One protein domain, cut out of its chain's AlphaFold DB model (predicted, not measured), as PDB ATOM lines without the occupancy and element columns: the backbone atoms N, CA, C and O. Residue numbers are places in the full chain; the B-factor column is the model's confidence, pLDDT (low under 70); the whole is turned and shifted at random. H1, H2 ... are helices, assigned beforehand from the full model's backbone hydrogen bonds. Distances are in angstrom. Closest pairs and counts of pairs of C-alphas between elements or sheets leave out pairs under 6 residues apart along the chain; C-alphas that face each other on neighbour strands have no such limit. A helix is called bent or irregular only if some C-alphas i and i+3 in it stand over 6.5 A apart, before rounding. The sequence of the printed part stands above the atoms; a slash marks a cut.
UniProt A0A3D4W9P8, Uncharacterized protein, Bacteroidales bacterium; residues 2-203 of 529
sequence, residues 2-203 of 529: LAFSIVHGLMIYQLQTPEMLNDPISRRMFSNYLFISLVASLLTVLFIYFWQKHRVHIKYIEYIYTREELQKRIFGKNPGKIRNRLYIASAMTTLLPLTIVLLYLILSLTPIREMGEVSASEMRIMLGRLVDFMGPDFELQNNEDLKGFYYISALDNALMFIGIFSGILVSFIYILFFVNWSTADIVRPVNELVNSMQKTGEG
ATOM      1  N   LEU A   2      37.107  20.748 -47.871       75.31
ATOM      2  CA  LEU A   2      37.518  22.027 -48.470       75.31
ATOM      3  C   LEU A   2      39.033  22.142 -48.749       75.31
ATOM      4  O   LEU A   2      39.427  22.526 -49.843       75.31
ATOM      5  N   ALA A   3      39.880  21.722 -47.802       73.12
ATOM      6  CA  ALA A   3      41.338  21.745 -47.966       73.12
ATOM      7  C   ALA A   3      41.841  20.828 -49.099       73.12
ATOM      8  O   ALA A   3      42.684  21.245 -49.886       73.12
ATOM      9  N   PHE A   4      41.290  19.613 -49.228       79.25
ATOM     10  CA  PHE A   4      41.642  18.694 -50.318       79.25
ATOM     11  C   PHE A   4      41.258  19.289 -51.674       79.25
ATOM     12  O   PHE A   4      42.095  19.359 -52.564       79.25
ATOM     13  N   SER A   5      40.038  19.821 -51.799       81.12
ATOM     14  CA  SER A   5      39.561  20.446 -53.038       81.12
ATOM     15  C   SER A   5      40.416  21.638 -53.481       81.12
ATOM     16  O   SER A   5      40.657  21.788 -54.675       81.12
ATOM     17  N   ILE A   6      40.910  22.455 -52.543       83.50
ATOM     18  CA  ILE A   6      41.828  23.567 -52.849       83.50
ATOM     19  C   ILE A   6      43.169  23.033 -53.368       83.50
ATOM     20  O   ILE A   6      43.655  23.498 -54.396       83.50
ATOM     21  N   VAL A   7      43.750  22.034 -52.696       79.88
ATOM     22  CA  VAL A   7      45.036  21.439 -53.093       79.88
ATOM     23  C   VAL A   7      44.935  20.756 -54.458       79.88
ATOM     24  O   VAL A   7      45.764  21.015 -55.326       79.88
ATOM     25  N   HIS A   8      43.902  19.942 -54.699       86.44
ATOM     26  CA  HIS A   8      43.693  19.316 -56.010       86.44
ATOM     27  C   HIS A   8      43.394  20.345 -57.093       86.44
ATOM     28  O   HIS A   8      43.881  20.190 -58.206       86.44
ATOM     29  N   GLY A   9      42.655  21.410 -56.774       83.50
ATOM     30  CA  GLY A   9      42.415  22.523 -57.691       83.50
ATOM     31  C   GLY A   9      43.710  23.219 -58.116       83.50
ATOM     32  O   GLY A   9      43.920  23.434 -59.309       83.50
ATOM     33  N   LEU A  10      44.613  23.495 -57.168       82.69
ATOM     34  CA  LEU A  10      45.942  24.052 -57.452       82.69
ATOM     35  C   LEU A  10      46.793  23.102 -58.301       82.69
ATOM     36  O   LEU A  10      47.442  23.540 -59.248       82.69
ATOM     37  N   MET A  11      46.758  21.802 -58.006       82.19
ATOM     38  CA  MET A  11      47.473  20.807 -58.802       82.19
ATOM     39  C   MET A  11      46.910  20.700 -60.226       82.19
ATOM     40  O   MET A  11      47.669  20.696 -61.186       82.19
ATOM     41  N   ILE A  12      45.588  20.672 -60.404       85.12
ATOM     42  CA  ILE A  12      44.961  20.648 -61.736       85.12
ATOM     43  C   ILE A  12      45.333  21.909 -62.527       85.12
ATOM     44  O   ILE A  12      45.682  21.809 -63.703       85.12
ATOM     45  N   TYR A  13      45.325  23.076 -61.876       84.06
ATOM     46  CA  TYR A  13      45.734  24.342 -62.483       84.06
ATOM     47  C   TYR A  13      47.193  24.308 -62.968       84.06
ATOM     48  O   TYR A  13      47.482  24.679 -64.108       84.06
ATOM     49  N   GLN A  14      48.112  23.779 -62.154       79.94
ATOM     50  CA  GLN A  14      49.516  23.595 -62.544       79.94
ATOM     51  C   GLN A  14      49.677  22.643 -63.742       79.94
ATOM     52  O   GLN A  14      50.534  22.867 -64.590       79.94
ATOM     53  N   LEU A  15      48.823  21.623 -63.866       80.19
ATOM     54  CA  LEU A  15      48.859  20.638 -64.959       80.19
ATOM     55  C   LEU A  15      48.337  21.190 -66.302       80.19
ATOM     56  O   LEU A  15      48.702  20.700 -67.379       80.19
ATOM     57  N   GLN A  16      47.464  22.199 -66.233       77.88
ATOM     58  CA  GLN A  16      46.883  22.891 -67.385       77.88
ATOM     59  C   GLN A  16      47.745  24.058 -67.883       77.88
ATOM     60  O   GLN A  16      47.605  24.446 -69.040       77.88
ATOM     61  N   THR A  17      48.640  24.591 -67.047       77.62
ATOM     62  CA  THR A  17      49.493  25.737 -67.389       77.62
ATOM     63  C   THR A  17      50.746  25.256 -68.140       77.62
ATOM     64  O   THR A  17      51.599  24.615 -67.526       77.62
ATOM     65  N   PRO A  18      50.898  25.539 -69.452       60.12
ATOM     66  CA  PRO A  18      51.944  24.925 -70.278       60.12
ATOM     67  C   PRO A  18      53.372  25.290 -69.856       60.12
ATOM     68  O   PRO A  18      54.262  24.463 -69.980       60.12
ATOM     69  N   GLU A  19      53.579  26.499 -69.325       61.12
ATOM     70  CA  GLU A  19      54.911  27.037 -69.003       61.12
ATOM     71  C   GLU A  19      55.577  26.394 -67.775       61.12
ATOM     72  O   GLU A  19      56.789  26.515 -67.608       61.12
ATOM     73  N   MET A  20      54.816  25.715 -66.905       59.16
ATOM     74  CA  MET A  20      55.350  25.171 -65.645       59.16
ATOM     75  C   MET A  20      55.884  23.733 -65.747       59.16
ATOM     76  O   MET A  20      56.684  23.327 -64.907       59.16
ATOM     77  N   LEU A  21      55.465  22.950 -66.748       67.12
ATOM     78  CA  LEU A  21      55.828  21.533 -66.914       67.12
ATOM     79  C   LEU A  21      56.184  21.258 -68.383       67.12
ATOM     80  O   LEU A  21      55.419  20.635 -69.120       67.12
ATOM     81  N   ASN A  22      57.354  21.749 -68.803       61.09
ATOM     82  CA  ASN A  22      57.813  21.688 -70.198       61.09
ATOM     83  C   ASN A  22      58.284  20.290 -70.642       61.09
ATOM     84  O   ASN A  22      58.330  20.010 -71.838       61.09
ATOM     85  N   ASP A  23      58.631  19.411 -69.698       72.62
ATOM     86  CA  ASP A  23      59.125  18.061 -69.977       72.62
ATOM     87  C   ASP A  23      57.987  17.009 -69.903       72.62
ATOM     88  O   ASP A  23      57.260  16.957 -68.901       72.62
ATOM     89  N   PRO A  24      57.806  16.155 -70.936       67.06
ATOM     90  CA  PRO A  24      56.757  15.132 -70.962       67.06
ATOM     91  C   PRO A  24      56.849  14.124 -69.808       67.06
ATOM     92  O   PRO A  24      55.808  13.654 -69.340       67.06
ATOM     93  N   ILE A  25      58.053  13.825 -69.301       65.31
ATOM     94  CA  ILE A  25      58.232  12.929 -68.148       65.31
ATOM     95  C   ILE A  25      57.705  13.607 -66.879       65.31
ATOM     96  O   ILE A  25      56.875  13.039 -66.168       65.31
ATOM     97  N   SER A  26      58.105  14.854 -66.640       66.38
ATOM     98  CA  SER A  26      57.654  15.663 -65.504       66.38
ATOM     99  C   SER A  26      56.130  15.838 -65.485       66.38
ATOM    100  O   SER A  26      55.490  15.684 -64.442       66.38
ATOM    101  N   ARG A  27      55.515  16.080 -66.650       72.38
ATOM    102  CA  ARG A  27      54.053  16.199 -66.778       72.38
ATOM    103  C   ARG A  27      53.332  14.888 -66.456       72.38
ATOM    104  O   ARG A  27      52.302  14.897 -65.779       72.38
ATOM    105  N   ARG A  28      53.886  13.757 -66.900       69.06
ATOM    106  CA  ARG A  28      53.366  12.418 -66.600       69.06
ATOM    107  C   ARG A  28      53.476  12.083 -65.110       69.06
ATOM    108  O   ARG A  28      52.502  11.621 -64.519       69.06
ATOM    109  N   MET A  29      54.621  12.367 -64.491       64.62
ATOM    110  CA  MET A  29      54.836  12.173 -63.054       64.62
ATOM    111  C   MET A  29      53.853  12.991 -62.221       64.62
ATOM    112  O   MET A  29      53.225  12.470 -61.299       64.62
ATOM    113  N   PHE A  30      53.660  14.258 -62.584       74.00
ATOM    114  CA  PHE A  30      52.728  15.136 -61.890       74.00
ATOM    115  C   PHE A  30      51.266  14.674 -62.044       74.00
ATOM    116  O   PHE A  30      50.496  14.732 -61.086       74.00
ATOM    117  N   SER A  31      50.902  14.111 -63.203       74.62
ATOM    118  CA  SER A  31      49.598  13.467 -63.428       74.62
ATOM    119  C   SER A  31      49.393  12.217 -62.566       74.62
ATOM    120  O   SER A  31      48.330  12.064 -61.963       74.62
ATOM    121  N   ASN A  32      50.396  11.342 -62.459       68.75
ATOM    122  CA  ASN A  32      50.322  10.158 -61.595       68.75
ATOM    123  C   ASN A  32      50.201  10.558 -60.119       68.75
ATOM    124  O   ASN A  32      49.362  10.021 -59.395       68.75
ATOM    125  N   TYR A  33      50.973  11.557 -59.686       71.50
ATOM    126  CA  TYR A  33      50.904  12.090 -58.329       71.50
ATOM    127  C   TYR A  33      49.542  12.737 -58.022       71.50
ATOM    128  O   TYR A  33      48.978  12.507 -56.950       71.50
ATOM    129  N   LEU A  34      48.958  13.485 -58.967       78.00
ATOM    130  CA  LEU A  34      47.598  14.018 -58.843       78.00
ATOM    131  C   LEU A  34      46.562  12.899 -58.691       78.00
ATOM    132  O   LEU A  34      45.705  12.977 -57.811       78.00
ATOM    133  N   PHE A  35      46.648  11.854 -59.516       73.94
ATOM    134  CA  PHE A  35      45.735  10.716 -59.442       73.94
ATOM    135  C   PHE A  35      45.836   9.993 -58.092       73.94
ATOM    136  O   PHE A  35      44.821   9.774 -57.431       73.94
ATOM    137  N   ILE A  36      47.058   9.709 -57.631       67.69
ATOM    138  CA  ILE A  36      47.314   9.112 -56.312       67.69
ATOM    139  C   ILE A  36      46.735   9.993 -55.197       67.69
ATOM    140  O   ILE A  36      46.007   9.507 -54.330       67.69
ATOM    141  N   SER A  37      47.004  11.300 -55.242       73.38
ATOM    142  CA  SER A  37      46.511  12.265 -54.255       73.38
ATOM    143  C   SER A  37      44.979  12.333 -54.216       73.38
ATOM    144  O   SER A  37      44.390  12.411 -53.133       73.38
ATOM    145  N   LEU A  38      44.310  12.252 -55.372       78.06
ATOM    146  CA  LEU A  38      42.849  12.207 -55.472       78.06
ATOM    147  C   LEU A  38      42.279  10.938 -54.830       78.06
ATOM    148  O   LEU A  38      41.351  11.028 -54.024       78.06
ATOM    149  N   VAL A  39      42.854   9.770 -55.131       72.94
ATOM    150  CA  VAL A  39      42.396   8.491 -54.568       72.94
ATOM    151  C   VAL A  39      42.631   8.438 -53.056       72.94
ATOM    152  O   VAL A  39      41.715   8.095 -52.305       72.94
ATOM    153  N   ALA A  40      43.806   8.861 -52.581       69.50
ATOM    154  CA  ALA A  40      44.120   8.929 -51.153       69.50
ATOM    155  C   ALA A  40      43.164   9.866 -50.394       69.50
ATOM    156  O   ALA A  40      42.682   9.548 -49.301       69.50
ATOM    157  N   SER A  41      42.829  11.007 -50.996       76.19
ATOM    158  CA  SER A  41      41.898  11.969 -50.404       76.19
ATOM    159  C   SER A  41      40.465  11.445 -50.391       76.19
ATOM    160  O   SER A  41      39.779  11.595 -49.382       76.19
ATOM    161  N   LEU A  42      40.018  10.773 -51.458       76.69
ATOM    162  CA  LEU A  42      38.707  10.120 -51.508       76.69
ATOM    163  C   LEU A  42      38.578   9.045 -50.422       76.69
ATOM    164  O   LEU A  42      37.578   9.019 -49.707       76.69
ATOM    165  N   LEU A  43      39.601   8.203 -50.249       68.56
ATOM    166  CA  LEU A  43      39.638   7.187 -49.193       68.56
ATOM    167  C   LEU A  43      39.595   7.818 -47.797       68.56
ATOM    168  O   LEU A  43      38.840   7.360 -46.943       68.56
ATOM    169  N   THR A  44      40.323   8.916 -47.579       70.00
ATOM    170  CA  THR A  44      40.303   9.665 -46.309       70.00
ATOM    171  C   THR A  44      38.927  10.279 -46.030       70.00
ATOM    172  O   THR A  44      38.450  10.298 -44.898       70.00
ATOM    173  N   VAL A  45      38.246  10.768 -47.064       75.31
ATOM    174  CA  VAL A  45      36.898  11.337 -46.950       75.31
ATOM    175  C   VAL A  45      35.865  10.258 -46.663       75.31
ATOM    176  O   VAL A  45      35.052  10.430 -45.755       75.31
ATOM    177  N   LEU A  46      35.906   9.140 -47.394       68.75
ATOM    178  CA  LEU A  46      35.055   7.982 -47.131       68.75
ATOM    179  C   LEU A  46      35.288   7.466 -45.710       68.75
ATOM    180  O   LEU A  46      34.325   7.201 -44.996       68.75
ATOM    181  N   PHE A  47      36.544   7.423 -45.262       68.12
ATOM    182  CA  PHE A  47      36.904   7.095 -43.888       68.12
ATOM    183  C   PHE A  47      36.224   8.027 -42.878       68.12
ATOM    184  O   PHE A  47      35.511   7.541 -42.002       68.12
ATOM    185  N   ILE A  48      36.372   9.352 -43.017       68.75
ATOM    186  CA  ILE A  48      35.749  10.324 -42.101       68.75
ATOM    187  C   ILE A  48      34.222  10.192 -42.127       68.75
ATOM    188  O   ILE A  48      33.588  10.226 -41.074       68.75
ATOM    189  N   TYR A  49      33.631  10.010 -43.308       72.19
ATOM    190  CA  TYR A  49      32.188   9.860 -43.472       72.19
ATOM    191  C   TYR A  49      31.656   8.602 -42.776       72.19
ATOM    192  O   TYR A  49      30.736   8.691 -41.962       72.19
ATOM    193  N   PHE A  50      32.240   7.431 -43.054       64.38
ATOM    194  CA  PHE A  50      31.831   6.179 -42.415       64.38
ATOM    195  C   PHE A  50      32.098   6.216 -40.909       64.38
ATOM    196  O   PHE A  50      31.251   5.775 -40.131       64.38
ATOM    197  N   TRP A  51      33.213   6.815 -40.484       64.25
ATOM    198  CA  TRP A  51      33.520   7.039 -39.075       64.25
ATOM    199  C   TRP A  51      32.455   7.897 -38.383       64.25
ATOM    200  O   TRP A  51      31.907   7.494 -37.360       64.25
ATOM    201  N   GLN A  52      32.100   9.052 -38.952       64.12
ATOM    202  CA  GLN A  52      31.076   9.937 -38.389       64.12
ATOM    203  C   GLN A  52      29.690   9.290 -38.372       64.12
ATOM    204  O   GLN A  52      28.982   9.404 -37.377       64.12
ATOM    205  N   LYS A  53      29.313   8.588 -39.444       62.94
ATOM    206  CA  LYS A  53      28.006   7.932 -39.573       62.94
ATOM    207  C   LYS A  53      27.815   6.781 -38.587       62.94
ATOM    208  O   LYS A  53      26.694   6.527 -38.152       62.94
ATOM    209  N   HIS A  54      28.889   6.058 -38.271       59.28
ATOM    210  CA  HIS A  54      28.841   4.887 -37.396       59.28
ATOM    211  C   HIS A  54      29.315   5.156 -35.969       59.28
ATOM    212  O   HIS A  54      29.140   4.286 -35.113       59.28
ATOM    213  N   ARG A  55      29.826   6.359 -35.675       57.53
ATOM    214  CA  ARG A  55      29.968   6.831 -34.301       57.53
ATOM    215  C   ARG A  55      28.581   6.828 -33.675       57.53
ATOM    216  O   ARG A  55      27.669   7.504 -34.150       57.53
ATOM    217  N   VAL A  56      28.418   6.038 -32.620       51.25
ATOM    218  CA  VAL A  56      27.216   6.072 -31.790       51.25
ATOM    219  C   VAL A  56      27.072   7.515 -31.334       51.25
ATOM    220  O   VAL A  56      27.961   8.056 -30.676       51.25
ATOM    221  N   HIS A  57      26.032   8.186 -31.832       48.22
ATOM    222  CA  HIS A  57      25.871   9.607 -31.602       48.22
ATOM    223  C   HIS A  57      25.911   9.878 -30.102       48.22
ATOM    224  O   HIS A  57      25.201   9.251 -29.317       48.22
ATOM    225  N   ILE A  58      26.667  10.915 -29.766       45.69
ATOM    226  CA  ILE A  58      26.643  11.718 -28.542       45.69
ATOM    227  C   ILE A  58      25.244  12.378 -28.353       45.69
ATOM    228  O   ILE A  58      25.094  13.458 -27.804       45.69
ATOM    229  N   LYS A  59      24.165  11.724 -28.805       44.12
ATOM    230  CA  LYS A  59      22.775  12.192 -28.732       44.12
ATOM    231  C   LYS A  59      22.276  12.300 -27.289       44.12
ATOM    232  O   LYS A  59      21.277  12.953 -27.034       44.12
ATOM    233  N   TYR A  60      22.986  11.672 -26.353       48.56
ATOM    234  CA  TYR A  60      22.707  11.724 -24.922       48.56
ATOM    235  C   TYR A  60      23.172  13.022 -24.243       48.56
ATOM    236  O   TYR A  60      22.813  13.234 -23.096       48.56
ATOM    237  N   ILE A  61      23.957  13.887 -24.906       45.50
ATOM    238  CA  ILE A  61      24.406  15.162 -24.306       45.50
ATOM    239  C   ILE A  61      23.380  16.292 -24.502       45.50
ATOM    240  O   ILE A  61      23.352  17.226 -23.710       45.50
ATOM    241  N   GLU A  62      22.501  16.207 -25.508       46.59
ATOM    242  CA  GLU A  62      21.472  17.236 -25.761       46.59
ATOM    243  C   GLU A  62      20.334  17.232 -24.726       46.59
ATOM    244  O   GLU A  62      19.616  18.220 -24.596       46.59
ATOM    245  N   TYR A  63      20.191  16.148 -23.960       56.97
ATOM    246  CA  TYR A  63      19.156  15.983 -22.944       56.97
ATOM    247  C   TYR A  63      19.798  15.540 -21.627       56.97
ATOM    248  O   TYR A  63      20.422  14.481 -21.553       56.97
ATOM    249  N   ILE A  64      19.651  16.350 -20.578       62.38
ATOM    250  CA  ILE A  64      20.108  16.000 -19.230       62.38
ATOM    251  C   ILE A  64      19.034  15.110 -18.605       62.38
ATOM    252  O   ILE A  64      17.996  15.607 -18.178       62.38
ATOM    253  N   TYR A  65      19.282  13.803 -18.577       69.12
ATOM    254  CA  TYR A  65      18.390  12.838 -17.935       69.12
ATOM    255  C   TYR A  65      18.787  12.598 -16.482       69.12
ATOM    256  O   TYR A  65      19.970  12.504 -16.140       69.12
ATOM    257  N   THR A  66      17.785  12.451 -15.626       77.81
ATOM    258  CA  THR A  66      17.965  12.031 -14.236       77.81
ATOM    259  C   THR A  66      18.357  10.552 -14.156       77.81
ATOM    260  O   THR A  66      18.129   9.758 -15.073       77.81
ATOM    261  N   ARG A  67      18.940  10.145 -13.021       70.69
ATOM    262  CA  ARG A  67      19.310   8.739 -12.783       70.69
ATOM    263  C   ARG A  67      18.098   7.804 -12.850       70.69
ATOM    264  O   ARG A  67      18.264   6.664 -13.263       70.69
ATOM    265  N   GLU A  68      16.918   8.281 -12.461       75.81
ATOM    266  CA  GLU A  68      15.659   7.525 -12.479       75.81
ATOM    267  C   GLU A  68      15.138   7.316 -13.904       75.81
ATOM    268  O   GLU A  68      14.788   6.197 -14.274       75.81
ATOM    269  N   GLU A  69      15.170   8.354 -14.743       77.75
ATOM    270  CA  GLU A  69      14.798   8.243 -16.162       77.75
ATOM    271  C   GLU A  69      15.713   7.271 -16.909       77.75
ATOM    272  O   GLU A  69      15.254   6.487 -17.740       77.75
ATOM    273  N   LEU A  70      16.999   7.261 -16.551       76.62
ATOM    274  CA  LEU A  70      17.980   6.340 -17.111       76.62
ATOM    275  C   LEU A  70      17.836   4.896 -16.606       76.62
ATOM    276  O   LEU A  70      18.579   4.035 -17.062       76.62
ATOM    277  N   GLN A  71      16.905   4.575 -15.704       82.00
ATOM    278  CA  GLN A  71      16.617   3.175 -15.355       82.00
ATOM    279  C   GLN A  71      15.771   2.467 -16.424       82.00
ATOM    280  O   GLN A  71      15.673   1.237 -16.418       82.00
ATOM    281  N   LYS A  72      15.158   3.214 -17.350       78.88
ATOM    282  CA  LYS A  72      14.335   2.679 -18.440       78.88
ATOM    283  C   LYS A  72      14.864   3.136 -19.792       78.88
ATOM    284  O   LYS A  72      15.634   4.087 -19.907       78.88
ATOM    285  N   ARG A  73      14.440   2.447 -20.849       72.38
ATOM    286  CA  ARG A  73      14.794   2.837 -22.210       72.38
ATOM    287  C   ARG A  73      14.001   4.082 -22.615       72.38
ATOM    288  O   ARG A  73      12.778   4.063 -22.666       72.38
ATOM    289  N   ILE A  74      14.717   5.146 -22.967       68.12
ATOM    290  CA  ILE A  74      14.129   6.451 -23.320       68.12
ATOM    291  C   ILE A  74      13.528   6.460 -24.745       68.12
ATOM    292  O   ILE A  74      12.664   7.273 -25.061       68.12
ATOM    293  N   PHE A  75      13.942   5.536 -25.620       64.06
ATOM    294  CA  PHE A  75      13.542   5.493 -27.034       64.06
ATOM    295  C   PHE A  75      12.830   4.178 -27.413       64.06
ATOM    296  O   PHE A  75      13.098   3.130 -26.832       64.06
ATOM    297  N   GLY A  76      11.948   4.216 -28.422       61.09
ATOM    298  CA  GLY A  76      11.142   3.067 -28.875       61.09
ATOM    299  C   GLY A  76      11.927   1.858 -29.427       61.09
ATOM    300  O   GLY A  76      13.126   1.931 -29.708       61.09
ATOM    301  N   LYS A  77      11.234   0.714 -29.572       57.72
ATOM    302  CA  LYS A  77      11.819  -0.596 -29.918       57.72
ATOM    303  C   LYS A  77      12.390  -0.669 -31.354       57.72
ATOM    304  O   LYS A  77      11.638  -0.689 -32.320       57.72
ATOM    305  N   ASN A  78      13.706  -0.918 -31.400       58.22
ATOM    306  CA  ASN A  78      14.556  -1.558 -32.432       58.22
ATOM    307  C   ASN A  78      15.210  -0.732 -33.566       58.22
ATOM    308  O   ASN A  78      14.612   0.221 -34.053       58.22
ATOM    309  N   PRO A  79      16.394  -1.174 -34.077       53.66
ATOM    310  CA  PRO A  79      17.242  -2.289 -33.622       53.66
ATOM    311  C   PRO A  79      18.667  -1.866 -33.214       53.66
ATOM    312  O   PRO A  79      19.321  -1.052 -33.867       53.66
ATOM    313  N   GLY A  80      19.193  -2.523 -32.183       62.47
ATOM    314  CA  GLY A  80      20.629  -2.769 -32.098       62.47
ATOM    315  C   GLY A  80      21.003  -3.890 -33.069       62.47
ATOM    316  O   GLY A  80      20.219  -4.811 -33.290       62.47
ATOM    317  N   LYS A  81      22.194  -3.801 -33.660       64.69
ATOM    318  CA  LYS A  81      23.070  -4.966 -33.800       64.69
ATOM    319  C   LYS A  81      24.461  -4.470 -33.477       64.69
ATOM    320  O   LYS A  81      25.173  -4.056 -34.393       64.69
ATOM    321  N   ILE A  82      24.845  -4.485 -32.198       70.12
ATOM    322  CA  ILE A  82      26.257  -4.307 -31.800       70.12
ATOM    323  C   ILE A  82      27.143  -5.150 -32.724       70.12
ATOM    324  O   ILE A  82      28.136  -4.664 -33.252       70.12
ATOM    325  N   ARG A  83      26.678  -6.357 -33.061       70.12
ATOM    326  CA  ARG A  83      27.248  -7.233 -34.088       70.12
ATOM    327  C   ARG A  83      27.517  -6.550 -35.439       70.12
ATOM    328  O   ARG A  83      28.600  -6.705 -35.982       70.12
ATOM    329  N   ASN A  84      26.567  -5.801 -36.000       68.88
ATOM    330  CA  ASN A  84      26.761  -5.102 -37.277       68.88
ATOM    331  C   ASN A  84      27.776  -3.959 -37.143       68.88
ATOM    332  O   ASN A  84      28.574  -3.753 -38.052       68.88
ATOM    333  N   ARG A  85      27.777  -3.244 -36.009       70.06
ATOM    334  CA  ARG A  85      28.791  -2.215 -35.722       70.06
ATOM    335  C   ARG A  85      30.182  -2.834 -35.592       70.06
ATOM    336  O   ARG A  85      31.121  -2.317 -36.181       70.06
ATOM    337  N   LEU A  86      30.292  -3.971 -34.908       72.00
ATOM    338  CA  LEU A  86      31.529  -4.737 -34.778       72.00
ATOM    339  C   LEU A  86      32.012  -5.289 -36.124       72.00
ATOM    340  O   LEU A  86      33.199  -5.195 -36.407       72.00
ATOM    341  N   TYR A  87      31.122  -5.804 -36.979       70.62
ATOM    342  CA  TYR A  87      31.499  -6.255 -38.324       70.62
ATOM    343  C   TYR A  87      32.005  -5.108 -39.200       70.62
ATOM    344  O   TYR A  87      33.045  -5.253 -39.833       70.62
ATOM    345  N   ILE A  88      31.308  -3.967 -39.215       69.50
ATOM    346  CA  ILE A  88      31.746  -2.781 -39.968       69.50
ATOM    347  C   ILE A  88      33.087  -2.283 -39.429       69.50
ATOM    348  O   ILE A  88      33.985  -1.979 -40.209       69.50
ATOM    349  N   ALA A  89      33.245  -2.240 -38.107       68.38
ATOM    350  CA  ALA A  89      34.489  -1.811 -37.500       68.38
ATOM    351  C   ALA A  89      35.648  -2.766 -37.815       68.38
ATOM    352  O   ALA A  89      36.711  -2.312 -38.216       68.38
ATOM    353  N   SER A  90      35.422  -4.079 -37.730       69.00
ATOM    354  CA  SER A  90      36.412  -5.107 -38.074       69.00
ATOM    355  C   SER A  90      36.800  -5.071 -39.557       69.00
ATOM    356  O   SER A  90      37.976  -5.156 -39.903       69.00
ATOM    357  N   ALA A  91      35.835  -4.868 -40.458       69.19
ATOM    358  CA  ALA A  91      36.121  -4.677 -41.879       69.19
ATOM    359  C   ALA A  91      36.978  -3.419 -42.115       69.19
ATOM    360  O   ALA A  91      37.928  -3.456 -42.889       69.19
ATOM    361  N   MET A  92      36.692  -2.320 -41.412       66.94
ATOM    362  CA  MET A  92      37.454  -1.074 -41.528       66.94
ATOM    363  C   MET A  92      38.856  -1.159 -40.902       66.94
ATOM    364  O   MET A  92      39.779  -0.571 -41.455       66.94
ATOM    365  N   THR A  93      39.054  -1.893 -39.799       68.50
ATOM    366  CA  THR A  93      40.392  -2.098 -39.202       68.50
ATOM    367  C   THR A  93      41.286  -2.991 -40.046       68.50
ATOM    368  O   THR A  93      42.497  -2.798 -40.042       68.50
ATOM    369  N   THR A  94      40.716  -3.999 -40.712       71.12
ATOM    370  CA  THR A  94      41.495  -5.076 -41.348       71.12
ATOM    371  C   THR A  94      41.582  -4.947 -42.863       71.12
ATOM    372  O   THR A  94      42.668  -5.079 -43.424       71.12
ATOM    373  N   LEU A  95      40.468  -4.663 -43.546       71.00
ATOM    374  CA  LEU A  95      40.424  -4.642 -45.010       71.00
ATOM    375  C   LEU A  95      40.900  -3.309 -45.578       71.00
ATOM    376  O   LEU A  95      41.565  -3.310 -46.605       71.00
ATOM    377  N   LEU A  96      40.596  -2.178 -44.934       70.75
ATOM    378  CA  LEU A  96      40.993  -0.858 -45.441       70.75
ATOM    379  C   LEU A  96      42.523  -0.693 -45.548       70.75
ATOM    380  O   LEU A  96      42.993  -0.236 -46.587       70.75
ATOM    381  N   PRO A  97      43.336  -1.086 -44.550       70.00
ATOM    382  CA  PRO A  97      44.788  -0.961 -44.667       70.00
ATOM    383  C   PRO A  97      45.354  -1.892 -45.737       70.00
ATOM    384  O   PRO A  97      46.217  -1.496 -46.515       70.00
ATOM    385  N   LEU A  98      44.825  -3.117 -45.811       71.75
ATOM    386  CA  LEU A  98      45.234  -4.106 -46.801       71.75
ATOM    387  C   LEU A  98      44.914  -3.639 -48.227       71.75
ATOM    388  O   LEU A  98      45.758  -3.767 -49.110       71.75
ATOM    389  N   THR A  99      43.729  -3.064 -48.454       74.19
ATOM    390  CA  THR A  99      43.346  -2.529 -49.770       74.19
ATOM    391  C   THR A  99      44.172  -1.309 -50.149       74.19
ATOM    392  O   THR A  99      44.549  -1.193 -51.310       74.19
ATOM    393  N   ILE A 100      44.521  -0.444 -49.189       72.19
ATOM    394  CA  ILE A 100      45.437   0.682 -49.415       72.19
ATOM    395  C   ILE A 100      46.814   0.171 -49.855       72.19
ATOM    396  O   ILE A 100      47.333   0.621 -50.873       72.19
ATOM    397  N   VAL A 101      47.391  -0.790 -49.130       73.00
ATOM    398  CA  VAL A 101      48.702  -1.367 -49.468       73.00
ATOM    399  C   VAL A 101      48.666  -2.039 -50.843       73.00
ATOM    400  O   VAL A 101      49.543  -1.790 -51.666       73.00
ATOM    401  N   LEU A 102      47.635  -2.839 -51.123       75.25
ATOM    402  CA  LEU A 102      47.476  -3.537 -52.400       75.25
ATOM    403  C   LEU A 102      47.286  -2.564 -53.574       75.25
ATOM    404  O   LEU A 102      47.864  -2.766 -54.637       75.25
ATOM    405  N   LEU A 103      46.539  -1.477 -53.372       76.06
ATOM    406  CA  LEU A 103      46.382  -0.411 -54.359       76.06
ATOM    407  C   LEU A 103      47.722   0.274 -54.665       76.06
ATOM    408  O   LEU A 103      48.056   0.446 -55.833       76.06
ATOM    409  N   TYR A 104      48.495   0.649 -53.641       72.38
ATOM    410  CA  TYR A 104      49.801   1.285 -53.838       72.38
ATOM    411  C   TYR A 104      50.817   0.349 -54.495       72.38
ATOM    412  O   TYR A 104      51.580   0.799 -55.344       72.38
ATOM    413  N   LEU A 105      50.786  -0.947 -54.168       72.31
ATOM    414  CA  LEU A 105      51.591  -1.958 -54.852       72.31
ATOM    415  C   LEU A 105      51.265  -2.002 -56.348       72.31
ATOM    416  O   LEU A 105      52.175  -1.917 -57.165       72.31
ATOM    417  N   ILE A 106      49.981  -2.055 -56.714       74.94
ATOM    418  CA  ILE A 106      49.554  -2.073 -58.122       74.94
ATOM    419  C   ILE A 106      49.944  -0.773 -58.840       74.94
ATOM    420  O   ILE A 106      50.437  -0.826 -59.962       74.94
ATOM    421  N   LEU A 107      49.758   0.386 -58.199       68.62
ATOM    422  CA  LEU A 107      50.102   1.690 -58.782       68.62
ATOM    423  C   LEU A 107      51.614   1.905 -58.947       68.62
ATOM    424  O   LEU A 107      52.008   2.726 -59.768       68.62
ATOM    425  N   SER A 108      52.446   1.184 -58.192       70.94
ATOM    426  CA  SER A 108      53.909   1.258 -58.299       70.94
ATOM    427  C   SER A 108      54.496   0.447 -59.465       70.94
ATOM    428  O   SER A 108      55.688   0.558 -59.748       70.94
ATOM    429  N   LEU A 109      53.681  -0.372 -60.145       73.50
ATOM    430  CA  LEU A 109      54.115  -1.196 -61.272       73.50
ATOM    431  C   LEU A 109      54.124  -0.376 -62.567       73.50
ATOM    432  O   LEU A 109      53.070  -0.066 -63.122       73.50
ATOM    433  N   THR A 110      55.315  -0.097 -63.098       71.69
ATOM    434  CA  THR A 110      55.481   0.568 -64.399       71.69
ATOM    435  C   THR A 110      55.875  -0.463 -65.466       71.69
ATOM    436  O   THR A 110      56.845  -1.199 -65.269       71.69
ATOM    437  N   PRO A 111      55.148  -0.576 -66.593       73.25
ATOM    438  CA  PRO A 111      55.491  -1.528 -67.644       73.25
ATOM    439  C   PRO A 111      56.739  -1.071 -68.409       73.25
ATOM    440  O   PRO A 111      56.872   0.095 -68.784       73.25
ATOM    441  N   ILE A 112      57.639  -2.010 -68.695       68.62
ATOM    442  CA  ILE A 112      58.946  -1.737 -69.316       68.62
ATOM    443  C   ILE A 112      58.812  -1.085 -70.702       68.62
ATOM    444  O   ILE A 112      59.627  -0.243 -71.062       68.62
ATOM    445  N   ARG A 113      57.742  -1.390 -71.448       66.00
ATOM    446  CA  ARG A 113      57.457  -0.825 -72.785       66.00
ATOM    447  C   ARG A 113      57.330   0.703 -72.839       66.00
ATOM    448  O   ARG A 113      57.311   1.270 -73.924       66.00
ATOM    449  N   GLU A 114      57.111   1.345 -71.696       65.31
ATOM    450  CA  GLU A 114      56.930   2.797 -71.608       65.31
ATOM    451  C   GLU A 114      58.234   3.547 -71.336       65.31
ATOM    452  O   GLU A 114      58.257   4.778 -71.384       65.31
ATOM    453  N   MET A 115      59.313   2.819 -71.053       62.56
ATOM    454  CA  MET A 115      60.660   3.361 -71.127       62.56
ATOM    455  C   MET A 115      61.051   3.389 -72.605       62.56
ATOM    456  O   MET A 115      60.732   2.458 -73.338       62.56
ATOM    457  N   GLY A 116      61.666   4.478 -73.063       64.19
ATOM    458  CA  GLY A 116      62.119   4.613 -74.451       64.19
ATOM    459  C   GLY A 116      63.237   3.624 -74.814       64.19
ATOM    460  O   GLY A 116      63.300   2.509 -74.308       64.19
ATOM    461  N   GLU A 117      64.160   4.018 -75.689       62.53
ATOM    462  CA  GLU A 117      65.336   3.186 -75.975       62.53
ATOM    463  C   GLU A 117      66.255   3.127 -74.741       62.53
ATOM    464  O   GLU A 117      66.883   4.116 -74.373       62.53
ATOM    465  N   VAL A 118      66.299   1.966 -74.082       65.88
ATOM    466  CA  VAL A 118      67.137   1.698 -72.903       65.88
ATOM    467  C   VAL A 118      68.338   0.851 -73.328       65.88
ATOM    468  O   VAL A 118      68.196  -0.097 -74.102       65.88
ATOM    469  N   SER A 119      69.537   1.161 -72.828       67.56
ATOM    470  CA  SER A 119      70.738   0.375 -73.132       67.56
ATOM    471  C   SER A 119      70.693  -1.016 -72.479       67.56
ATOM    472  O   SER A 119      70.128  -1.203 -71.399       67.56
ATOM    473  N   ALA A 120      71.353  -2.009 -73.084       66.44
ATOM    474  CA  ALA A 120      71.419  -3.370 -72.535       66.44
ATOM    475  C   ALA A 120      72.006  -3.417 -71.105       66.44
ATOM    476  O   ALA A 120      71.615  -4.258 -70.295       66.44
ATOM    477  N   SER A 121      72.902  -2.484 -70.762       66.12
ATOM    478  CA  SER A 121      73.438  -2.308 -69.406       66.12
ATOM    479  C   SER A 121      72.393  -1.819 -68.405       66.12
ATOM    480  O   SER A 121      72.322  -2.344 -67.297       66.12
ATOM    481  N   GLU A 122      71.564  -0.847 -68.783       68.81
ATOM    482  CA  GLU A 122      70.504  -0.309 -67.922       68.81
ATOM    483  C   GLU A 122      69.394  -1.341 -67.712       68.81
ATOM    484  O   GLU A 122      68.943  -1.551 -66.587       68.81
ATOM    485  N   MET A 123      69.021  -2.074 -68.764       69.56
ATOM    486  CA  MET A 123      68.040  -3.152 -68.659       69.56
ATOM    487  C   MET A 123      68.548  -4.312 -67.784       69.56
ATOM    488  O   MET A 123      67.782  -4.883 -67.003       69.56
ATOM    489  N   ARG A 124      69.858  -4.603 -67.823       70.81
ATOM    490  CA  ARG A 124      70.500  -5.580 -66.930       70.81
ATOM    491  C   ARG A 124      70.508  -5.135 -65.466       70.81
ATOM    492  O   ARG A 124      70.308  -5.967 -64.587       70.81
ATOM    493  N   ILE A 125      70.698  -3.843 -65.196       70.94
ATOM    494  CA  ILE A 125      70.598  -3.282 -63.836       70.94
ATOM    495  C   ILE A 125      69.165  -3.416 -63.298       70.94
ATOM    496  O   ILE A 125      68.983  -3.773 -62.136       70.94
ATOM    497  N   MET A 126      68.153  -3.190 -64.139       67.19
ATOM    498  CA  MET A 126      66.737  -3.215 -63.746       67.19
ATOM    499  C   MET A 126      66.201  -4.621 -63.468       67.19
ATOM    500  O   MET A 126      65.505  -4.839 -62.479       67.19
ATOM    501  N   LEU A 127      66.530  -5.585 -64.329       69.62
ATOM    502  CA  LEU A 127      66.140  -6.986 -64.149       69.62
ATOM    503  C   LEU A 127      67.017  -7.681 -63.090       69.62
ATOM    504  O   LEU A 127      66.627  -8.696 -62.510       69.62
ATOM    505  N   GLY A 128      68.193  -7.125 -62.790       72.56
ATOM    506  CA  GLY A 128      69.092  -7.628 -61.759       72.56
ATOM    507  C   GLY A 128      69.441  -9.102 -61.979       72.56
ATOM    508  O   GLY A 128      69.749  -9.533 -63.090       72.56
ATOM    509  N   ARG A 129      69.349  -9.906 -60.915       67.00
ATOM    510  CA  ARG A 129      69.693 -11.340 -60.938       67.00
ATOM    511  C   ARG A 129      68.706 -12.204 -61.750       67.00
ATOM    512  O   ARG A 129      68.964 -13.387 -61.944       67.00
ATOM    513  N   LEU A 130      67.590 -11.646 -62.245       66.19
ATOM    514  CA  LEU A 130      66.696 -12.357 -63.174       66.19
ATOM    515  C   LEU A 130      67.350 -12.584 -64.538       66.19
ATOM    516  O   LEU A 130      67.040 -13.575 -65.192       66.19
ATOM    517  N   VAL A 131      68.275 -11.714 -64.954       67.25
ATOM    518  CA  VAL A 131      69.004 -11.879 -66.223       67.25
ATOM    519  C   VAL A 131      69.840 -13.155 -66.214       67.25
ATOM    520  O   VAL A 131      69.875 -13.873 -67.207       67.25
ATOM    521  N   ASP A 132      70.433 -13.491 -65.067       69.75
ATOM    522  CA  ASP A 132      71.234 -14.708 -64.909       69.75
ATOM    523  C   ASP A 132      70.375 -15.985 -65.026       69.75
ATOM    524  O   ASP A 132      70.885 -17.046 -65.380       69.75
ATOM    525  N   PHE A 133      69.065 -15.884 -64.764       68.50
ATOM    526  CA  PHE A 133      68.100 -16.978 -64.917       68.50
ATOM    527  C   PHE A 133      67.571 -17.111 -66.354       68.50
ATOM    528  O   PHE A 133      67.170 -18.199 -66.761       68.50
ATOM    529  N   MET A 134      67.584 -16.023 -67.132       69.94
ATOM    530  CA  MET A 134      67.135 -16.007 -68.533       69.94
ATOM    531  C   MET A 134      68.163 -16.610 -69.508       69.94
ATOM    532  O   MET A 134      67.818 -16.903 -70.650       69.94
ATOM    533  N   GLY A 135      69.382 -16.891 -69.035       65.12
ATOM    534  CA  GLY A 135      70.431 -17.584 -69.784       65.12
ATOM    535  C   GLY A 135      71.359 -16.641 -70.571       65.12
ATOM    536  O   GLY A 135      71.000 -15.497 -70.847       65.12
ATOM    537  N   PRO A 136      72.577 -17.094 -70.924       61.25
ATOM    538  CA  PRO A 136      73.609 -16.252 -71.541       61.25
ATOM    539  C   PRO A 136      73.305 -15.813 -72.984       61.25
ATOM    540  O   PRO A 136      73.876 -14.822 -73.428       61.25
ATOM    541  N   ASP A 137      72.395 -16.500 -73.684       60.31
ATOM    542  CA  ASP A 137      72.011 -16.208 -75.079       60.31
ATOM    543  C   ASP A 137      70.808 -15.247 -75.188       60.31
ATOM    544  O   ASP A 137      70.289 -14.994 -76.276       60.31
ATOM    545  N   PHE A 138      70.321 -14.721 -74.061       64.06
ATOM    546  CA  PHE A 138      69.149 -13.855 -74.025       64.06
ATOM    547  C   PHE A 138      69.503 -12.404 -74.399       64.06
ATOM    548  O   PHE A 138      70.068 -11.651 -73.600       64.06
ATOM    549  N   GLU A 139      69.149 -11.984 -75.618       63.03
ATOM    550  CA  GLU A 139      69.364 -10.612 -76.096       63.03
ATOM    551  C   GLU A 139      68.357  -9.619 -75.487       63.03
ATOM    552  O   GLU A 139      67.206  -9.507 -75.908       63.03
ATOM    553  N   LEU A 140      68.826  -8.832 -74.514       64.62
ATOM    554  CA  LEU A 140      68.022  -7.841 -73.783       64.62
ATOM    555  C   LEU A 140      67.436  -6.721 -74.664       64.62
ATOM    556  O   LEU A 140      66.409  -6.153 -74.315       64.62
ATOM    557  N   GLN A 141      68.076  -6.378 -75.784       57.81
ATOM    558  CA  GLN A 141      67.752  -5.163 -76.543       57.81
ATOM    559  C   GLN A 141      66.564  -5.327 -77.512       57.81
ATOM    560  O   GLN A 141      65.945  -4.331 -77.874       57.81
ATOM    561  N   ASN A 142      66.221  -6.562 -77.906       56.94
ATOM    562  CA  ASN A 142      65.244  -6.833 -78.973       56.94
ATOM    563  C   ASN A 142      64.138  -7.828 -78.597       56.94
ATOM    564  O   ASN A 142      63.293  -8.140 -79.437       56.94
ATOM    565  N   ASN A 143      64.112  -8.333 -77.362       61.91
ATOM    566  CA  ASN A 143      63.143  -9.358 -77.002       61.91
ATOM    567  C   ASN A 143      61.761  -8.750 -76.695       61.91
ATOM    568  O   ASN A 143      61.580  -8.068 -75.684       61.91
ATOM    569  N   GLU A 144      60.771  -8.996 -77.562       63.12
ATOM    570  CA  GLU A 144      59.389  -8.540 -77.352       63.12
ATOM    571  C   GLU A 144      58.776  -9.087 -76.062       63.12
ATOM    572  O   GLU A 144      57.958  -8.397 -75.447       63.12
ATOM    573  N   ASP A 145      59.231 -10.251 -75.595       62.72
ATOM    574  CA  ASP A 145      58.761 -10.860 -74.351       62.72
ATOM    575  C   ASP A 145      59.058  -9.970 -73.131       62.72
ATOM    576  O   ASP A 145      58.285  -9.945 -72.171       62.72
ATOM    577  N   LEU A 146      60.119  -9.148 -73.185       64.12
ATOM    578  CA  LEU A 146      60.478  -8.202 -72.119       64.12
ATOM    579  C   LEU A 146      59.509  -7.020 -72.005       64.12
ATOM    580  O   LEU A 146      59.379  -6.433 -70.928       64.12
ATOM    581  N   LYS A 147      58.779  -6.681 -73.077       64.38
ATOM    582  CA  LYS A 147      57.810  -5.569 -73.077       64.38
ATOM    583  C   LYS A 147      56.595  -5.844 -72.180       64.38
ATOM    584  O   LYS A 147      55.888  -4.898 -71.827       64.38
ATOM    585  N   GLY A 148      56.351  -7.109 -71.817       64.94
ATOM    586  CA  GLY A 148      55.285  -7.532 -70.902       64.94
ATOM    587  C   GLY A 148      55.647  -7.468 -69.414       64.94
ATOM    588  O   GLY A 148      54.766  -7.629 -68.570       64.94
ATOM    589  N   PHE A 149      56.917  -7.231 -69.073       69.38
ATOM    590  CA  PHE A 149      57.366  -7.164 -67.684       69.38
ATOM    591  C   PHE A 149      57.167  -5.768 -67.083       69.38
ATOM    592  O   PHE A 149      57.093  -4.752 -67.781       69.38
ATOM    593  N   TYR A 150      57.096  -5.733 -65.754       72.75
ATOM    594  CA  TYR A 150      56.953  -4.521 -64.958       72.75
ATOM    595  C   TYR A 150      58.202  -4.312 -64.109       72.75
ATOM    596  O   TYR A 150      58.789  -5.273 -63.612       72.75
ATOM    597  N   TYR A 151      58.575  -3.055 -63.911       72.56
ATOM    598  CA  TYR A 151      59.605  -2.654 -62.964       72.56
ATOM    599  C   TYR A 151      59.029  -1.613 -61.998       72.56
ATOM    600  O   TYR A 151      58.002  -0.987 -62.270       72.56
ATOM    601  N   ILE A 152      59.697  -1.428 -60.863       67.94
ATOM    602  CA  ILE A 152      59.349  -0.389 -59.893       67.94
ATOM    603  C   ILE A 152      60.441   0.671 -59.964       67.94
ATOM    604  O   ILE A 152      61.609   0.375 -59.698       67.94
ATOM    605  N   SER A 153      60.099   1.903 -60.348       69.62
ATOM    606  CA  SER A 153      61.098   2.973 -60.386       69.62
ATOM    607  C   SER A 153      61.532   3.368 -58.970       69.62
ATOM    608  O   SER A 153      60.804   3.171 -57.996       69.62
ATOM    609  N   ALA A 154      62.723   3.955 -58.825       69.62
ATOM    610  CA  ALA A 154      63.182   4.466 -57.528       69.62
ATOM    611  C   ALA A 154      62.209   5.505 -56.930       69.62
ATOM    612  O   ALA A 154      62.031   5.566 -55.714       69.62
ATOM    613  N   LEU A 155      61.538   6.279 -57.789       67.75
ATOM    614  CA  LEU A 155      60.521   7.245 -57.389       67.75
ATOM    615  C   LEU A 155      59.217   6.554 -56.956       67.75
ATOM    616  O   LEU A 155      58.655   6.911 -55.923       67.75
ATOM    617  N   ASP A 156      58.778   5.529 -57.692       68.06
ATOM    618  CA  ASP A 156      57.588   4.740 -57.344       68.06
ATOM    619  C   ASP A 156      57.798   3.966 -56.039       68.06
ATOM    620  O   ASP A 156      56.880   3.871 -55.230       68.06
ATOM    621  N   ASN A 157      59.026   3.509 -55.769       72.00
ATOM    622  CA  ASN A 157      59.413   2.950 -54.475       72.00
ATOM    623  C   ASN A 157      59.240   3.975 -53.347       72.00
ATOM    624  O   ASN A 157      58.643   3.658 -52.321       72.00
ATOM    625  N   ALA A 158      59.717   5.211 -53.525       73.88
ATOM    626  CA  ALA A 158      59.554   6.263 -52.522       73.88
ATOM    627  C   ALA A 158      58.071   6.595 -52.270       73.88
ATOM    628  O   ALA A 158      57.646   6.701 -51.117       73.88
ATOM    629  N   LEU A 159      57.264   6.689 -53.333       69.88
ATOM    630  CA  LEU A 159      55.816   6.901 -53.236       69.88
ATOM    631  C   LEU A 159      55.105   5.721 -52.557       69.88
ATOM    632  O   LEU A 159      54.243   5.938 -51.705       69.88
ATOM    633  N   MET A 160      55.498   4.487 -52.872       73.81
ATOM    634  CA  MET A 160      54.989   3.272 -52.238       73.81
ATOM    635  C   MET A 160      55.315   3.253 -50.739       73.81
ATOM    636  O   MET A 160      54.421   3.000 -49.933       73.81
ATOM    637  N   PHE A 161      56.549   3.576 -50.336       77.12
ATOM    638  CA  PHE A 161      56.924   3.653 -48.920       77.12
ATOM    639  C   PHE A 161      56.108   4.702 -48.159       77.12
ATOM    640  O   PHE A 161      55.610   4.413 -47.070       77.12
ATOM    641  N   ILE A 162      55.913   5.890 -48.742       75.06
ATOM    642  CA  ILE A 162      55.076   6.946 -48.147       75.06
ATOM    643  C   ILE A 162      53.614   6.482 -48.036       75.06
ATOM    644  O   ILE A 162      52.995   6.647 -46.983       75.06
ATOM    645  N   GLY A 163      53.077   5.851 -49.084       71.06
ATOM    646  CA  GLY A 163      51.722   5.302 -49.110       71.06
ATOM    647  C   GLY A 163      51.500   4.239 -48.034       71.06
ATOM    648  O   GLY A 163      50.572   4.360 -47.231       71.06
ATOM    649  N   ILE A 164      52.392   3.249 -47.944       77.25
ATOM    650  CA  ILE A 164      52.340   2.180 -46.934       77.25
ATOM    651  C   ILE A 164      52.450   2.765 -45.523       77.25
ATOM    652  O   ILE A 164      51.631   2.443 -44.662       77.25
ATOM    653  N   PHE A 165      53.413   3.659 -45.284       77.31
ATOM    654  CA  PHE A 165      53.595   4.291 -43.978       77.31
ATOM    655  C   PHE A 165      52.358   5.094 -43.552       77.31
ATOM    656  O   PHE A 165      51.896   4.971 -42.415       77.31
ATOM    657  N   SER A 166      51.762   5.857 -44.475       72.19
ATOM    658  CA  SER A 166      50.521   6.593 -44.213       72.19
ATOM    659  C   SER A 166      49.348   5.659 -43.887       72.19
ATOM    660  O   SER A 166      48.594   5.924 -42.950       72.19
ATOM    661  N   GLY A 167      49.234   4.523 -44.584       72.69
ATOM    662  CA  GLY A 167      48.215   3.506 -44.323       72.69
ATOM    663  C   GLY A 167      48.361   2.883 -42.933       72.69
ATOM    664  O   GLY A 167      47.375   2.767 -42.203       72.69
ATOM    665  N   ILE A 168      49.590   2.555 -42.522       79.50
ATOM    666  CA  ILE A 168      49.886   2.036 -41.177       79.50
ATOM    667  C   ILE A 168      49.497   3.060 -40.104       79.50
ATOM    668  O   ILE A 168      48.814   2.709 -39.140       79.50
ATOM    669  N   LEU A 169      49.869   4.331 -40.282       77.81
ATOM    670  CA  LEU A 169      49.544   5.397 -39.332       77.81
ATOM    671  C   LEU A 169      48.023   5.567 -39.164       77.81
ATOM    672  O   LEU A 169      47.529   5.631 -38.037       77.81
ATOM    673  N   VAL A 170      47.270   5.583 -40.270       73.25
ATOM    674  CA  VAL A 170      45.797   5.662 -40.251       73.25
ATOM    675  C   VAL A 170      45.184   4.457 -39.533       73.25
ATOM    676  O   VAL A 170      44.268   4.618 -38.725       73.25
ATOM    677  N   SER A 171      45.723   3.261 -39.772       75.25
ATOM    678  CA  SER A 171      45.286   2.023 -39.111       75.25
ATOM    679  C   SER A 171      45.493   2.087 -37.601       75.25
ATOM    680  O   SER A 171      44.596   1.743 -36.835       75.25
ATOM    681  N   PHE A 172      46.656   2.574 -37.163       80.00
ATOM    682  CA  PHE A 172      46.983   2.714 -35.748       80.00
ATOM    683  C   PHE A 172      46.048   3.699 -35.038       80.00
ATOM    684  O   PHE A 172      45.494   3.386 -33.983       80.00
ATOM    685  N   ILE A 173      45.802   4.861 -35.653       77.62
ATOM    686  CA  ILE A 173      44.843   5.851 -35.147       77.62
ATOM    687  C   ILE A 173      43.449   5.224 -35.018       77.62
ATOM    688  O   ILE A 173      42.791   5.385 -33.989       77.62
ATOM    689  N   TYR A 174      43.008   4.468 -36.025       74.31
ATOM    690  CA  TYR A 174      41.715   3.795 -35.977       74.31
ATOM    691  C   TYR A 174      41.639   2.777 -34.833       74.31
ATOM    692  O   TYR A 174      40.643   2.758 -34.112       74.31
ATOM    693  N   ILE A 175      42.672   1.948 -34.639       79.19
ATOM    694  CA  ILE A 175      42.713   0.960 -33.550       79.19
ATOM    695  C   ILE A 175      42.548   1.653 -32.195       79.19
ATOM    696  O   ILE A 175      41.727   1.212 -31.392       79.19
ATOM    697  N   LEU A 176      43.251   2.764 -31.951       81.00
ATOM    698  CA  LEU A 176      43.109   3.529 -30.707       81.00
ATOM    699  C   LEU A 176      41.670   4.009 -30.489       81.00
ATOM    700  O   LEU A 176      41.108   3.839 -29.404       81.00
ATOM    701  N   PHE A 177      41.042   4.568 -31.526       75.81
ATOM    702  CA  PHE A 177      39.653   5.002 -31.426       75.81
ATOM    703  C   PHE A 177      38.675   3.833 -31.243       75.81
ATOM    704  O   PHE A 177      37.720   3.959 -30.477       75.81
ATOM    705  N   PHE A 178      38.907   2.701 -31.907       75.75
ATOM    706  CA  PHE A 178      38.099   1.492 -31.772       75.75
ATOM    707  C   PHE A 178      38.186   0.897 -30.361       75.75
ATOM    708  O   PHE A 178      37.162   0.528 -29.782       75.75
ATOM    709  N   VAL A 179      39.385   0.841 -29.775       79.12
ATOM    710  CA  VAL A 179      39.590   0.388 -28.391       79.12
ATOM    711  C   VAL A 179      38.877   1.320 -27.417       79.12
ATOM    712  O   VAL A 179      38.150   0.850 -26.543       79.12
ATOM    713  N   ASN A 180      39.010   2.638 -27.586       79.38
ATOM    714  CA  ASN A 180      38.318   3.601 -26.730       79.38
ATOM    715  C   ASN A 180      36.787   3.472 -26.842       79.38
ATOM    716  O   ASN A 180      36.094   3.439 -25.827       79.38
ATOM    717  N   TRP A 181      36.264   3.334 -28.063       78.88
ATOM    718  CA  TRP A 181      34.840   3.121 -28.325       78.88
ATOM    719  C   TRP A 181      34.317   1.820 -27.700       78.88
ATOM    720  O   TRP A 181      33.372   1.856 -26.918       78.88
ATOM    721  N   SER A 182      34.949   0.680 -27.990       75.94
ATOM    722  CA  SER A 182      34.536  -0.624 -27.448       75.94
ATOM    723  C   SER A 182      34.623  -0.665 -25.920       75.94
ATOM    724  O   SER A 182      33.733  -1.196 -25.259       75.94
ATOM    725  N   THR A 183      35.638  -0.031 -25.333       77.81
ATOM    726  CA  THR A 183      35.762   0.069 -23.876       77.81
ATOM    727  C   THR A 183      34.640   0.919 -23.271       77.81
ATOM    728  O   THR A 183      34.026   0.513 -22.283       77.81
ATOM    729  N   ALA A 184      34.356   2.089 -23.848       78.31
ATOM    730  CA  ALA A 184      33.373   3.026 -23.311       78.31
ATOM    731  C   ALA A 184      31.920   2.567 -23.513       78.31
ATOM    732  O   ALA A 184      31.130   2.649 -22.572       78.31
ATOM    733  N   ASP A 185      31.590   2.054 -24.699       74.31
ATOM    734  CA  ASP A 185      30.206   1.782 -25.105       74.31
ATOM    735  C   ASP A 185      29.780   0.324 -24.870       74.31
ATOM    736  O   ASP A 185      28.585   0.048 -24.803       74.31
ATOM    737  N   ILE A 186      30.730  -0.614 -24.740       79.75
ATOM    738  CA  ILE A 186      30.437  -2.046 -24.551       79.75
ATOM    739  C   ILE A 186      30.932  -2.521 -23.185       79.75
ATOM    740  O   ILE A 186      30.134  -2.955 -22.358       79.75
ATOM    741  N   VAL A 187      32.239  -2.425 -22.921       84.94
ATOM    742  CA  VAL A 187      32.844  -3.050 -21.729       84.94
ATOM    743  C   VAL A 187      32.345  -2.409 -20.432       84.94
ATOM    744  O   VAL A 187      31.961  -3.121 -19.506       84.94
ATOM    745  N   ARG A 188      32.314  -1.072 -20.350       84.81
ATOM    746  CA  ARG A 188      31.881  -0.369 -19.129       84.81
ATOM    747  C   ARG A 188      30.425  -0.673 -18.745       84.81
ATOM    748  O   ARG A 188      30.228  -1.098 -17.609       84.81
ATOM    749  N   PRO A 189      29.415  -0.517 -19.630       85.75
ATOM    750  CA  PRO A 189      28.033  -0.848 -19.281       85.75
ATOM    751  C   PRO A 189      27.832  -2.321 -18.899       85.75
ATOM    752  O   PRO A 189      27.071  -2.614 -17.982       85.75
ATOM    753  N   VAL A 190      28.543  -3.249 -19.553       89.62
ATOM    754  CA  VAL A 190      28.476  -4.681 -19.211       89.62
ATOM    755  C   VAL A 190      29.037  -4.938 -17.812       89.62
ATOM    756  O   VAL A 190      28.377  -5.595 -17.011       89.62
ATOM    757  N   ASN A 191      30.203  -4.382 -17.478       90.88
ATOM    758  CA  ASN A 191      30.781  -4.529 -16.139       90.88
ATOM    759  C   ASN A 191      29.899  -3.898 -15.052       90.88
ATOM    760  O   ASN A 191      29.756  -4.461 -13.972       90.88
ATOM    761  N   GLU A 192      29.275  -2.752 -15.328       89.00
ATOM    762  CA  GLU A 192      28.323  -2.127 -14.401       89.00
ATOM    763  C   GLU A 192      27.074  -2.987 -14.175       89.00
ATOM    764  O   GLU A 192      26.614  -3.110 -13.037       89.00
ATOM    765  N   LEU A 193      26.546  -3.608 -15.235       91.19
ATOM    766  CA  LEU A 193      25.423  -4.538 -15.146       91.19
ATOM    767  C   LEU A 193      25.792  -5.778 -14.322       91.19
ATOM    768  O   LEU A 193      25.031  -6.158 -13.435       91.19
ATOM    769  N   VAL A 194      26.961  -6.379 -14.570       93.44
ATOM    770  CA  VAL A 194      27.459  -7.541 -13.812       93.44
ATOM    771  C   VAL A 194      27.627  -7.196 -12.334       93.44
ATOM    772  O   VAL A 194      27.095  -7.903 -11.482       93.44
ATOM    773  N   ASN A 195      28.285  -6.077 -12.023       92.94
ATOM    774  CA  ASN A 195      28.443  -5.615 -10.642       92.94
ATOM    775  C   ASN A 195      27.088  -5.366  -9.978       92.94
ATOM    776  O   ASN A 195      26.910  -5.646  -8.794       92.94
ATOM    777  N   SER A 196      26.124  -4.832 -10.732       92.06
ATOM    778  CA  SER A 196      24.793  -4.583 -10.194       92.06
ATOM    779  C   SER A 196      24.067  -5.880  -9.866       92.06
ATOM    780  O   SER A 196      23.530  -6.007  -8.768       92.06
ATOM    781  N   MET A 197      24.144  -6.851 -10.775       91.81
ATOM    782  CA  MET A 197      23.566  -8.178 -10.611       91.81
ATOM    783  C   MET A 197      24.166  -8.930  -9.420       91.81
ATOM    784  O   MET A 197      23.418  -9.547  -8.669       91.81
ATOM    785  N   GLN A 198      25.484  -8.839  -9.207       92.69
ATOM    786  CA  GLN A 198      26.145  -9.413  -8.030       92.69
ATOM    787  C   GLN A 198      25.599  -8.813  -6.731       92.69
ATOM    788  O   GLN A 198      25.155  -9.556  -5.862       92.69
ATOM    789  N   LYS A 199      25.521  -7.479  -6.638       91.69
ATOM    790  CA  LYS A 199      24.963  -6.794  -5.457       91.69
ATOM    791  C   LYS A 199      23.511  -7.179  -5.181       91.69
ATOM    792  O   LYS A 199      23.123  -7.363  -4.033       91.69
ATOM    793  N   THR A 200      22.692  -7.310  -6.223       92.00
ATOM    794  CA  THR A 200      21.306  -7.768  -6.065       92.00
ATOM    795  C   THR A 200      21.234  -9.236  -5.649       92.00
ATOM    796  O   THR A 200      20.377  -9.578  -4.838       92.00
ATOM    797  N   GLY A 201      22.163 -10.084  -6.104       88.06
ATOM    798  CA  GLY A 201      22.332 -11.455  -5.606       88.06
ATOM    799  C   GLY A 201      22.728 -11.535  -4.125       88.06
ATOM    800  O   GLY A 201      22.332 -12.473  -3.445       88.06
ATOM    801  N   GLU A 202      23.431 -10.528  -3.606       92.19
ATOM    802  CA  GLU A 202      23.757 -10.371  -2.178       92.19
ATOM    803  C   GLU A 202      22.595  -9.784  -1.344       92.19
ATOM    804  O   GLU A 202      22.741  -9.570  -0.143       92.19
ATOM    805  N   GLY A 203      21.435  -9.512  -1.956       87.19
ATOM    806  CA  GLY A 203      20.244  -8.986  -1.275       87.19
ATOM    807  C   GLY A 203      20.043  -7.469  -1.385       87.19
ATOM    808  O   GLY A 203      19.060  -6.946  -0.862       87.19
TER     809      GLY A 203
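What this domain is: This is residues 2 to 203 of the 529 residues of an uncharacterized protein of Bacteroidales bacterium (UniProt A0A3D4W9P8). Three long helices, H2, H3 and H7a, lie side by side in a loose up-and-down bundle, and H1 folds back along the side of H2 away from the other two as a helical hairpin. Beyond one end of the long helices sits a small, loose head of the short helices H4, H5 and H6; at the other end the long loop between H2 and H3 and the last part of H7, arm H7b, stick out with residues 57 to 64, 66 to 73, 75 to 81 and 187 to 203. The printed part has 202 residues with seven named helices, H1 to H7 in chain order, and no named strand; its class is all helix. It is extended, with a radius of gyration of the C-alphas of 27.2 A, and its C-alphas span 90 by 46 by 24 A, only just flat.

Where its parts are: Find C-alpha 2 at (37.518, 22.027, -48.470); from there H1 runs through residues 2 to 16, over 21.1 A. H2 follows in residues 24 to 54, 44.8 A long, beginning at C-alpha 24 at (56.757, 15.132, -70.962). After a long stretch with no named element, residues 55 to 81, look for H3 in residues 82 to 107, 36.5 A long, with a kink of 30 degrees near residue 96. H3 is neither bent nor irregular, but only just: C-alphas 93 and 96 are 6.4 A apart. Three short helices come next: H4, residues 120 to 127, 10.5 A; H5, residues 130 to 134, 6.5 A; and H6, residues 144 to 148, 7.7 A. H7, residues 154 to 201, was assigned as one helix by its hydrogen bonds, but it is bent: C-alphas 185 and 188 are 6.6 A apart. Its arm H7a, residues 154 to 185, covers 46.3 A, and its arm H7b, residues 188 to 201, covers 19.9 A and ends at C-alpha 201 at (22.332, -11.455, -5.606).

How they stand to each other: Begin with the bundle of H2, H3 and H7a, up and down, each running against the one before it. H3 and H7a touch, with the C-alphas of Pro 97 and Gly 167 closest at 5.6 A, at a shallow tilt of 7 degrees, opposite ways. H2 and H3 are close but not clearly touching; look at their closest C-alphas, those of His 54 and Arg 85, 7.3 A apart. H2 and H7a are near each other, with 13 pairs of C-alphas within 10 A. Residues 27 to 41 of H2 touch H1 in a hairpin, the C-alphas of Phe 4 and Ser 41 being closest at 6.7 A, at a shallow tilt of 16 degrees. H1 is apart from H3 and from H7a. H4 and H5 are close but not clearly touching, with the C-alphas of Arg 124 and Val 131 closest at 6.5 A. H6 touches no helix, and neither does H7b, whose line stands at a shallow tilt of 24 degrees to that of H7a. Every O i to N i+4 pair is within hydrogen-bond range in H1, H2, H4, H5, H7a and H7b; in H3 it is 19 of 22, and in H6 0 of 1, beside 2 of 2 O i to N i+3 pairs. Residues 110 to 111 pair with residues 150 to 151, antiparallel.

The domain as a whole: The two C-alphas farthest apart, those of Asp 137 and Gly 203, are 90.4 A from each other. The printed part has no cut. The links from H2 to H3, 27 residues, and from H3 to H4, 12 residues, are long. The mean pLDDT of the printed part is 71.6, and 90 residues are under 70, among them residues 50 to 65, 112 to 123 and 129 to 149.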